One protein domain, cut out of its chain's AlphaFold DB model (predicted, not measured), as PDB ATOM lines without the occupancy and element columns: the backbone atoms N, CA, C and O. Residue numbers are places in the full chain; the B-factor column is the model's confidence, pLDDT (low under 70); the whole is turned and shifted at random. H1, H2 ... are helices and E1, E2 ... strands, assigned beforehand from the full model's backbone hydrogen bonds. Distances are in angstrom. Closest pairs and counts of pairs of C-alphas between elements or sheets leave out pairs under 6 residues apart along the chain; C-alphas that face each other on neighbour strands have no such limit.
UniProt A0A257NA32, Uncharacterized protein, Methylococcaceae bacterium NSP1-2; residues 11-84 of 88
ATOM      1  N   LEU A  11       7.304  14.267 111.809       94.56
ATOM      2  CA  LEU A  11       8.222  15.396 111.713       94.56
ATOM      3  C   LEU A  11       9.039  15.460 113.007       94.56
ATOM      4  O   LEU A  11       8.505  15.778 114.067       94.56
ATOM      5  N   VAL A  12      10.327  15.134 112.917       94.31
ATOM      6  CA  VAL A  12      11.280  15.216 114.034       94.31
ATOM      7  C   VAL A  12      12.064  16.513 113.886       94.31
ATOM      8  O   VAL A  12      12.667  16.751 112.841       94.31
ATOM      9  N   THR A  13      12.036  17.354 114.913       93.62
ATOM     10  CA  THR A  13      12.707  18.662 114.926       93.62
ATOM     11  C   THR A  13      13.667  18.759 116.107       93.62
ATOM     12  O   THR A  13      13.749  17.838 116.918       93.62
ATOM     13  N   GLU A  14      14.340  19.899 116.242       89.56
ATOM     14  CA  GLU A  14      15.172  20.231 117.406       89.56
ATOM     15  C   GLU A  14      14.356  20.506 118.685       89.56
ATOM     16  O   GLU A  14      14.910  20.490 119.781       89.56
ATOM     17  N   LEU A  15      13.042  20.749 118.575       92.94
ATOM     18  CA  LEU A  15      12.194  21.123 119.717       92.94
ATOM     19  C   LEU A  15      11.238  20.012 120.159       92.94
ATOM     20  O   LEU A  15      10.922  19.898 121.347       92.94
ATOM     21  N   ALA A  16      10.751  19.224 119.203       94.12
ATOM     22  CA  ALA A  16       9.725  18.215 119.427       94.12
ATOM     23  C   ALA A  16       9.543  17.265 118.241       94.12
ATOM     24  O   ALA A  16      10.081  17.475 117.147       94.12
ATOM     25  N   VAL A  17       8.708  16.247 118.463       95.38
ATOM     26  CA  VAL A  17       8.212  15.348 117.420       95.38
ATOM     27  C   VAL A  17       6.723  15.580 117.190       95.38
ATOM     28  O   VAL A  17       5.936  15.605 118.141       95.38
ATOM     29  N   PHE A  18       6.342  15.674 115.918       95.81
ATOM     30  CA  PHE A  18       4.958  15.725 115.467       95.81
ATOM     31  C   PHE A  18       4.587  14.496 114.642       95.81
ATOM     32  O   PHE A  18       5.437  13.855 114.016       95.81
ATOM     33  N   ASP A  19       3.294  14.210 114.605       95.69
ATOM     34  CA  ASP A  19       2.668  13.400 113.568       95.69
ATOM     35  C   ASP A  19       1.535  14.147 112.892       95.69
ATOM     36  O   ASP A  19       1.339  15.338 113.137       95.69
ATOM     37  N   PHE A  20       0.830  13.441 112.018       93.69
ATOM     38  CA  PHE A  20      -0.296  13.982 111.286       93.69
ATOM     39  C   PHE A  20      -1.518  13.098 111.521       93.69
ATOM     40  O   PHE A  20      -1.417  11.868 111.521       93.69
ATOM     41  N   ASP A  21      -2.666  13.719 111.777       90.56
ATOM     42  CA  ASP A  21      -3.935  12.999 111.855       90.56
ATOM     43  C   ASP A  21      -4.461  12.591 110.468       90.56
ATOM     44  O   ASP A  21      -3.839  12.833 109.433       90.56
ATOM     45  N   GLU A  22      -5.634  11.958 110.439       88.44
ATOM     46  CA  GLU A  22      -6.284  11.519 109.197       88.44
ATOM     47  C   GLU A  22      -6.638  12.687 108.257       88.44
ATOM     48  O   GLU A  22      -6.867  12.472 107.066       88.44
ATOM     49  N   GLN A  23      -6.685  13.919 108.775       88.81
ATOM     50  CA  GLN A  23      -6.918  15.146 108.018       88.81
ATOM     51  C   GLN A  23      -5.607  15.840 107.607       88.81
ATOM     52  O   GLN A  23      -5.646  16.878 106.941       88.81
ATOM     53  N   GLY A  24      -4.451  15.281 107.978       89.25
ATOM     54  CA  GLY A  24      -3.132  15.839 107.704       89.25
ATOM     55  C   GLY A  24      -2.747  17.008 108.615       89.25
ATOM     56  O   GLY A  24      -1.814  17.737 108.281       89.25
ATOM     57  N   GLN A  25      -3.449  17.226 109.731       92.56
ATOM     58  CA  GLN A  25      -3.113  18.277 110.694       92.56
ATOM     59  C   GLN A  25      -2.027  17.805 111.653       92.56
ATOM     60  O   GLN A  25      -2.036  16.660 112.107       92.56
ATOM     61  N   ALA A  26      -1.103  18.706 111.981       95.38
ATOM     62  CA  ALA A  26      -0.004  18.398 112.877       95.38
ATOM     63  C   ALA A  26      -0.507  18.122 114.302       95.38
ATOM     64  O   ALA A  26      -1.327  18.861 114.861       95.38
ATOM     65  N   ARG A  27       0.036  17.082 114.933       96.19
ATOM     66  CA  ARG A  27      -0.148  16.829 116.361       96.19
ATOM     67  C   ARG A  27       1.196  16.658 117.031       96.19
ATOM     68  O   ARG A  27       2.025  15.860 116.606       96.19
ATOM     69  N   LEU A  28       1.402  17.410 118.101       96.62
ATOM     70  CA  LEU A  28       2.562  17.299 118.964       96.62
ATOM     71  C   LEU A  28       2.460  15.999 119.761       96.62
ATOM     72  O   LEU A  28       1.610  15.874 120.648       96.62
ATOM     73  N   ILE A  29       3.334  15.044 119.449       95.69
ATOM     74  CA  ILE A  29       3.325  13.720 120.076       95.69
ATOM     75  C   ILE A  29       4.418  13.554 121.123       95.69
ATOM     76  O   ILE A  29       4.274  12.710 121.994       95.69
ATOM     77  N   GLN A  30       5.510  14.317 121.075       94.44
ATOM     78  CA  GLN A  30       6.596  14.140 122.035       94.44
ATOM     79  C   GLN A  30       7.329  15.451 122.298       94.44
ATOM     80  O   GLN A  30       7.737  16.140 121.363       94.44
ATOM     81  N   LEU A  31       7.516  15.744 123.585       92.50
ATOM     82  CA  LEU A  31       8.394  16.798 124.081       92.50
ATOM     83  C   LEU A  31       9.776  16.224 124.384       92.50
ATOM     84  O   LEU A  31       9.909  15.062 124.788       92.50
ATOM     85  N   TYR A  32      10.799  17.053 124.228       89.94
ATOM     86  CA  TYR A  32      12.119  16.744 124.753       89.94
ATOM     87  C   TYR A  32      12.221  17.206 126.207       89.94
ATOM     88  O   TYR A  32      11.469  18.085 126.625       89.94
ATOM     89  N   PRO A  33      13.151  16.648 127.001       87.50
ATOM     90  CA  PRO A  33      13.250  16.965 128.428       87.50
ATOM     91  C   PRO A  33      13.423  18.456 128.765       87.50
ATOM     92  O   PRO A  33      13.167  18.865 129.889       87.50
ATOM     93  N   ASN A  34      13.885  19.269 127.814       87.12
ATOM     94  CA  ASN A  34      14.128  20.700 127.984       87.12
ATOM     95  C   ASN A  34      13.173  21.597 127.193       87.12
ATOM     96  O   ASN A  34      13.499  22.767 126.990       87.12
ATOM     97  N   THR A  35      12.065  21.055 126.692       91.94
ATOM     98  CA  THR A  35      11.069  21.813 125.937       91.94
ATOM     99  C   THR A  35       9.697  21.689 126.580       91.94
ATOM    100  O   THR A  35       9.381  20.705 127.249       91.94
ATOM    101  N   ASP A  36       8.873  22.712 126.385       93.81
ATOM    102  CA  ASP A  36       7.476  22.725 126.792       93.81
ATOM    103  C   ASP A  36       6.581  23.156 125.621       93.81
ATOM    104  O   ASP A  36       7.046  23.539 124.545       93.81
ATOM    105  N   VAL A  37       5.268  23.034 125.814       94.94
ATOM    106  CA  VAL A  37       4.283  23.331 124.767       94.94
ATOM    107  C   VAL A  37       4.293  24.810 124.376       94.94
ATOM    108  O   VAL A  37       4.069  25.119 123.207       94.94
ATOM    109  N   GLU A  38       4.549  25.722 125.315       95.50
ATOM    110  CA  GLU A  38       4.519  27.161 125.040       95.50
ATOM    111  C   GLU A  38       5.719  27.577 124.190       95.50
ATOM    112  O   GLU A  38       5.531  28.224 123.163       95.50
ATOM    113  N   MET A  39       6.918  27.083 124.508       96.06
ATOM    114  CA  MET A  39       8.105  27.250 123.667       96.06
ATOM    115  C   MET A  39       7.854  26.756 122.239       96.06
ATOM    116  O   MET A  39       8.233  27.411 121.271       96.06
ATOM    117  N   ILE A  40       7.195  25.607 122.077       96.50
ATOM    118  CA  ILE A  40       6.891  25.083 120.741       96.50
ATOM    119  C   ILE A  40       5.918  26.005 120.011       96.50
ATOM    120  O   ILE A  40       6.157  26.308 118.847       96.50
ATOM    121  N   LYS A  41       4.859  26.489 120.671       96.31
ATOM    122  CA  LYS A  41       3.914  27.443 120.066       96.31
ATOM    123  C   LYS A  41       4.603  28.733 119.626       96.31
ATOM    124  O   LYS A  41       4.339  29.204 118.528       96.31
ATOM    125  N   GLU A  42       5.499  29.282 120.445       97.38
ATOM    126  CA  GLU A  42       6.251  30.503 120.119       97.38
ATOM    127  C   GLU A  42       7.146  30.338 118.881       97.38
ATOM    128  O   GLU A  42       7.401  31.305 118.162       97.38
ATOM    129  N   HIS A  43       7.602  29.113 118.615       96.88
ATOM    130  CA  HIS A  43       8.498  28.779 117.510       96.88
ATOM    131  C   HIS A  43       7.817  28.052 116.338       96.88
ATOM    132  O   HIS A  43       8.511  27.584 115.433       96.88
ATOM    133  N   THR A  44       6.483  27.964 116.321       96.25
ATOM    134  CA  THR A  44       5.727  27.231 115.295       96.25
ATOM    135  C   THR A  44       4.663  28.124 114.658       96.25
ATOM    136  O   THR A  44       3.801  28.657 115.344       96.25
ATOM    137  N   GLU A  45       4.697  28.267 113.329       96.00
ATOM    138  CA  GLU A  45       3.766  29.135 112.580       96.00
ATOM    139  C   GLU A  45       2.466  28.437 112.136       96.00
ATOM    140  O   GLU A  45       1.589  29.074 111.555       96.00
ATOM    141  N   PHE A  46       2.336  27.131 112.374       92.56
ATOM    142  CA  PHE A  46       1.144  26.350 112.044       92.56
ATOM    143  C   PHE A  46       0.399  25.900 113.302       92.56
ATOM    144  O   PHE A  46       0.999  25.669 114.351       92.56
ATOM    145  N   ASP A  47      -0.913  25.720 113.173       94.56
ATOM    146  CA  ASP A  47      -1.738  25.173 114.244       94.56
ATOM    147  C   ASP A  47      -1.447  23.682 114.459       94.56
ATOM    148  O   ASP A  47      -1.252  22.916 113.511       94.56
ATOM    149  N   PHE A  48      -1.449  23.254 115.721       95.88
ATOM    150  CA  PHE A  48      -1.290  21.852 116.087       95.88
ATOM    151  C   PHE A  48      -2.105  21.489 117.326       95.88
ATOM    152  O   PHE A  48      -2.385  22.319 118.194       95.88
ATOM    153  N   THR A  49      -2.459  20.210 117.434       96.00
ATOM    154  CA  THR A  49      -3.049  19.642 118.658       96.00
ATOM    155  C   THR A  49      -1.982  18.953 119.509       96.00
ATOM    156  O   THR A  49      -0.877  18.694 119.038       96.00
ATOM    157  N   VAL A  50      -2.275  18.665 120.778       95.19
ATOM    158  CA  VAL A  50      -1.310  18.066 121.716       95.19
ATOM    159  C   VAL A  50      -1.786  16.680 122.142       95.19
ATOM    160  O   VAL A  50      -2.886  16.536 122.668       95.19
ATOM    161  N   SER A  51      -0.944  15.664 121.939       92.75
ATOM    162  CA  SER A  51      -1.195  14.268 122.320       92.75
ATOM    163  C   SER A  51       0.114  13.585 122.735       92.75
ATOM    164  O   SER A  51       0.601  12.676 122.061       92.75
ATOM    165  N   ILE A  52       0.700  14.054 123.839       88.44
ATOM    166  CA  ILE A  52       2.048  13.664 124.278       88.44
ATOM    167  C   ILE A  52       2.096  12.187 124.701       88.44
ATOM    168  O   ILE A  52       1.329  11.748 125.559       88.44
ATOM    169  N   VAL A  53       3.047  11.444 124.136       83.50
ATOM    170  CA  VAL A  53       3.420  10.083 124.534       83.50
ATOM    171  C   VAL A  53       4.629  10.108 125.480       83.50
ATOM    172  O   VAL A  53       5.439  11.039 125.426       83.50
ATOM    173  N   PRO A  54       4.771   9.109 126.371       79.81
ATOM    174  CA  PRO A  54       5.889   9.055 127.306       79.81
ATOM    175  C   PRO A  54       7.246   8.910 126.602       79.81
ATOM    176  O   PRO A  54       7.348   8.353 125.508       79.81
ATOM    177  N   LEU A  55       8.298   9.383 127.279       78.31
ATOM    178  CA  LEU A  55       9.688   9.201 126.863       78.31
ATOM    179  C   LEU A  55      10.062   7.714 126.748       78.31
ATOM    180  O   LEU A  55       9.411   6.831 127.310       78.31
ATOM    181  N   LEU A  56      11.156   7.454 126.027       82.00
ATOM    182  CA  LEU A  56      11.704   6.112 125.825       82.00
ATOM    183  C   LEU A  56      11.918   5.393 127.165       82.00
ATOM    184  O   LEU A  56      12.449   5.961 128.119       82.00
ATOM    185  N   SER A  57      11.541   4.114 127.212       85.81
ATOM    186  CA  SER A  57      11.763   3.279 128.390       85.81
ATOM    187  C   SER A  57      13.259   3.064 128.655       85.81
ATOM    188  O   SER A  57      14.094   3.126 127.748       85.81
ATOM    189  N   ALA A  58      13.605   2.736 129.902       86.94
ATOM    190  CA  ALA A  58      14.979   2.391 130.270       86.94
ATOM    191  C   ALA A  58      15.532   1.208 129.446       86.94
ATOM    192  O   ALA A  58      16.708   1.199 129.089       86.94
ATOM    193  N   GLU A  59      14.681   0.239 129.100       90.81
ATOM    194  CA  GLU A  59      15.035  -0.894 128.239       90.81
ATOM    195  C   GLU A  59      15.429  -0.435 126.831       90.81
ATOM    196  O   GLU A  59      16.466  -0.846 126.307       90.81
ATOM    197  N   MET A  60      14.657   0.486 126.251       89.12
ATOM    198  CA  MET A  60      14.946   1.040 124.931       89.12
ATOM    199  C   MET A  60      16.258   1.837 124.929       89.12
ATOM    200  O   MET A  60      17.036   1.745 123.980       89.12
ATOM    201  N   LEU A  61      16.574   2.550 126.016       86.75
ATOM    202  CA  LEU A  61      17.867   3.228 126.168       86.75
ATOM    203  C   LEU A  61      19.044   2.244 126.203       86.75
ATOM    204  O   LEU A  61      20.080   2.502 125.585       86.75
ATOM    205  N   VAL A  62      18.905   1.121 126.914       88.81
ATOM    206  CA  VAL A  62      19.924   0.059 126.937       88.81
ATOM    207  C   VAL A  62      20.098  -0.536 125.542       88.81
ATOM    208  O   VAL A  62      21.232  -0.690 125.088       88.81
ATOM    209  N   PHE A  63      18.996  -0.794 124.834       91.62
ATOM    210  CA  PHE A  63      19.020  -1.285 123.460       91.62
ATOM    211  C   PHE A  63      19.753  -0.324 122.514       91.62
ATOM    212  O   PHE A  63      20.675  -0.741 121.818       91.62
ATOM    213  N   MET A  64      19.418   0.970 122.533       88.06
ATOM    214  CA  MET A  64      20.069   1.977 121.685       88.06
ATOM    215  C   MET A  64      21.579   2.057 121.940       88.06
ATOM    216  O   MET A  64      22.366   2.099 120.994       88.06
ATOM    217  N   ARG A  65      21.999   2.018 123.211       86.50
ATOM    218  CA  ARG A  65      23.425   1.998 123.586       86.50
ATOM    219  C   ARG A  65      24.130   0.715 123.144       86.50
ATOM    220  O   ARG A  65      25.315   0.760 122.844       86.50
ATOM    221  N   GLY A  66      23.418  -0.411 123.119       88.50
ATOM    222  CA  GLY A  66      23.926  -1.681 122.599       88.50
ATOM    223  C   GLY A  66      23.988  -1.735 121.070       88.50
ATOM    224  O   GLY A  66      24.816  -2.457 120.528       88.50
ATOM    225  N   PHE A  67      23.144  -0.970 120.373       90.44
ATOM    226  CA  PHE A  67      23.166  -0.858 118.916       90.44
ATOM    227  C   PHE A  67      24.341   0.004 118.433       90.44
ATOM    228  O   PHE A  67      25.063  -0.387 117.517       90.44
ATOM    229  N   ASP A  68      24.585   1.145 119.082       88.94
ATOM    230  CA  ASP A  68      25.728   2.009 118.775       88.94
ATOM    231  C   ASP A  68      26.995   1.587 119.539       88.94
ATOM    232  O   ASP A  68      27.493   2.283 120.428       88.94
ATOM    233  N   LEU A  69      27.535   0.421 119.171       86.62
ATOM    234  CA  LEU A  69      28.731  -0.163 119.797       86.62
ATOM    235  C   LEU A  69      29.980   0.720 119.683       86.62
ATOM    236  O   LEU A  69      30.903   0.596 120.486       86.62
ATOM    237  N   LEU A  70      30.026   1.595 118.676       89.25
ATOM    238  CA  LEU A  70      31.140   2.513 118.451       89.25
ATOM    239  C   LEU A  70      30.956   3.847 119.189       89.25
ATOM    240  O   LEU A  70      31.876   4.664 119.198       89.25
ATOM    241  N   GLY A  71      29.793   4.070 119.810       85.88
ATOM    242  CA  GLY A  71      29.463   5.313 120.496       85.88
ATOM    243  C   GLY A  71      29.496   6.524 119.566       85.88
ATOM    244  O   GLY A  71      29.915   7.599 119.996       85.88
ATOM    245  N   ILE A  72      29.090   6.352 118.304       88.06
ATOM    246  CA  ILE A  72      29.013   7.419 117.301       88.06
ATOM    247  C   ILE A  72      28.175   8.583 117.831       88.06
ATOM    248  O   ILE A  72      28.605   9.723 117.679       88.06
ATOM    249  N   TYR A  73      27.080   8.322 118.556       84.75
ATOM    250  CA  TYR A  73      26.243   9.375 119.140       84.75
ATOM    251  C   TYR A  73      27.059  10.357 119.989       84.75
ATOM    252  O   TYR A  73      26.785  11.548 119.981       84.75
ATOM    253  N   ARG A  74      28.116   9.905 120.677       85.94
ATOM    254  CA  ARG A  74      28.963  10.786 121.500       85.94
ATOM    255  C   ARG A  74      29.779  11.780 120.682       85.94
ATOM    256  O   ARG A  74      30.229  12.774 121.230       85.94
ATOM    257  N   ARG A  75      30.011  11.492 119.402       87.25
ATOM    258  CA  ARG A  75      30.768  12.353 118.485       87.25
ATOM    259  C   ARG A  75      29.889  13.421 117.842       87.25
ATOM    260  O   ARG A  75      30.421  14.436 117.410       87.25
ATOM    261  N   GLU A  76      28.580  13.189 117.802       85.88
ATOM    262  CA  GLU A  76      27.590  14.108 117.231       85.88
ATOM    263  C   GLU A  76      27.224  15.252 118.194       85.88
ATOM    264  O   GLU A  76      26.702  16.277 117.764       85.88
ATOM    265  N   PHE A  77      27.537  15.112 119.488       85.19
ATOM    266  CA  PHE A  77      27.227  16.100 120.524       85.19
ATOM    267  C   PHE A  77      28.486  16.666 121.181       85.19
ATOM    268  O   PHE A  77      29.521  16.004 121.288       85.19
ATOM    269  N   ARG A  78      28.392  17.896 121.692       86.06
ATOM    270  CA  ARG A  78      29.435  18.488 122.539       86.06
ATOM    271  C   ARG A  78      29.459  17.788 123.899       86.06
ATOM    272  O   ARG A  78      28.425  17.349 124.397       86.06
ATOM    273  N   GLU A  79      30.611  17.766 124.572       85.44
ATOM    274  CA  GLU A  79      30.727  17.157 125.913       85.44
ATOM    275  C   GLU A  79      29.722  17.737 126.916       85.44
ATOM    276  O   GLU A  79      29.120  17.000 127.693       85.44
ATOM    277  N   SER A  80      29.484  19.050 126.843       85.19
ATOM    278  CA  SER A  80      28.497  19.751 127.665       85.19
ATOM    279  C   SER A  80      27.074  19.230 127.482       85.19
ATOM    280  O   SER A  80      26.268  19.350 128.394       85.19
ATOM    281  N   GLU A  81      26.749  18.682 126.312       82.50
ATOM    282  CA  GLU A  81      25.425  18.147 125.990       82.50
ATOM    283  C   GLU A  81      25.278  16.700 126.466       82.50
ATOM    284  O   GLU A  81      24.208  16.320 126.936       82.50
ATOM    285  N   LEU A  82      26.366  15.923 126.441       82.69
ATOM    286  CA  LEU A  82      26.398  14.532 126.903       82.69
ATOM    287  C   LEU A  82      26.195  14.377 128.415       82.69
ATOM    288  O   LEU A  82      25.789  13.308 128.867       82.69
ATOM    289  N   VAL A  83      26.492  15.419 129.194       84.06
ATOM    290  CA  VAL A  83      26.367  15.419 130.662       84.06
ATOM    291  C   VAL A  83      25.113  16.139 131.170       84.06
ATOM    292  O   VAL A  83      24.955  16.299 132.379       84.06
ATOM    293  N   ARG A  84      24.214  16.589 130.279       80.56
ATOM    294  CA  ARG A  84      22.970  17.267 130.686       80.56
ATOM    295  C   ARG A  84      22.057  16.307 131.450       80.56
ATOM    296  O   ARG A  84      21.788  15.196 130.999       80.56
TER     297      ARG A  84
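AT A GLANCE: This is residues 11 to 84 of the 88 residues of an uncharacterized protein of Methylococcaceae bacterium NSP1-2 (UniProt A0A257NA32). Two lobes stand side by side with open space between them: a small three-stranded sheet that H1 only grazes, and a loose arc of three short helices, H2, H3 and H4, with few contacts. Residues 51 to 57 join the two. The printed part has 74 residues, with elements in the order E1, E2, H1, E3, H2, H3, H4; the mixed sheet has the order E1, E2, E3. The class is mixed, helices and strands, and the whole is loose, with a radius of gyration of the C-alphas of 15.0 A and spans of 41 by 25 by 17 A.

HOW THE PARTS SIT: E1, residues 16 to 20, and E2, residues 26 to 31, form an antiparallel hairpin, with N 19 and O 27 at 2.9 A. E3, residues 48 to 50, is parallel to E2, with N 28 and O 49 at 2.8 A. H1, residues 37 to 42, only grazes the sheet; E2, H1 and E3 make a strand-helix-strand unit, two parallel neighbour strands with a helix between, and its crossover is right-handed. H2, residues 58 to 67, is not on the sheet. H3, residues 73 to 76, is apart from H2 and close but not clearly touching H4, residues 79 to 82: their closest C-alphas, of Arg 74 and Leu 82, are 7.1 A apart. In H1 and H2 every O i to N i+4 pair is within hydrogen-bond range; H3 and H4 are too short for one.

IN THESE COORDINATES: E1 begins at C-alpha 16 (9.725, 18.215, 119.427) and is 13.6 A long; E2 is 14.1 A. H2 is 14.4 A, and H4 ends at C-alpha 82 (26.398, 14.532, 126.903).

THE WHOLE: The farthest C-alphas, of Gln 23 and Glu 79, are 41.7 A apart. The printed part has no cut, no link is long, and no printed residue is under pLDDT 70.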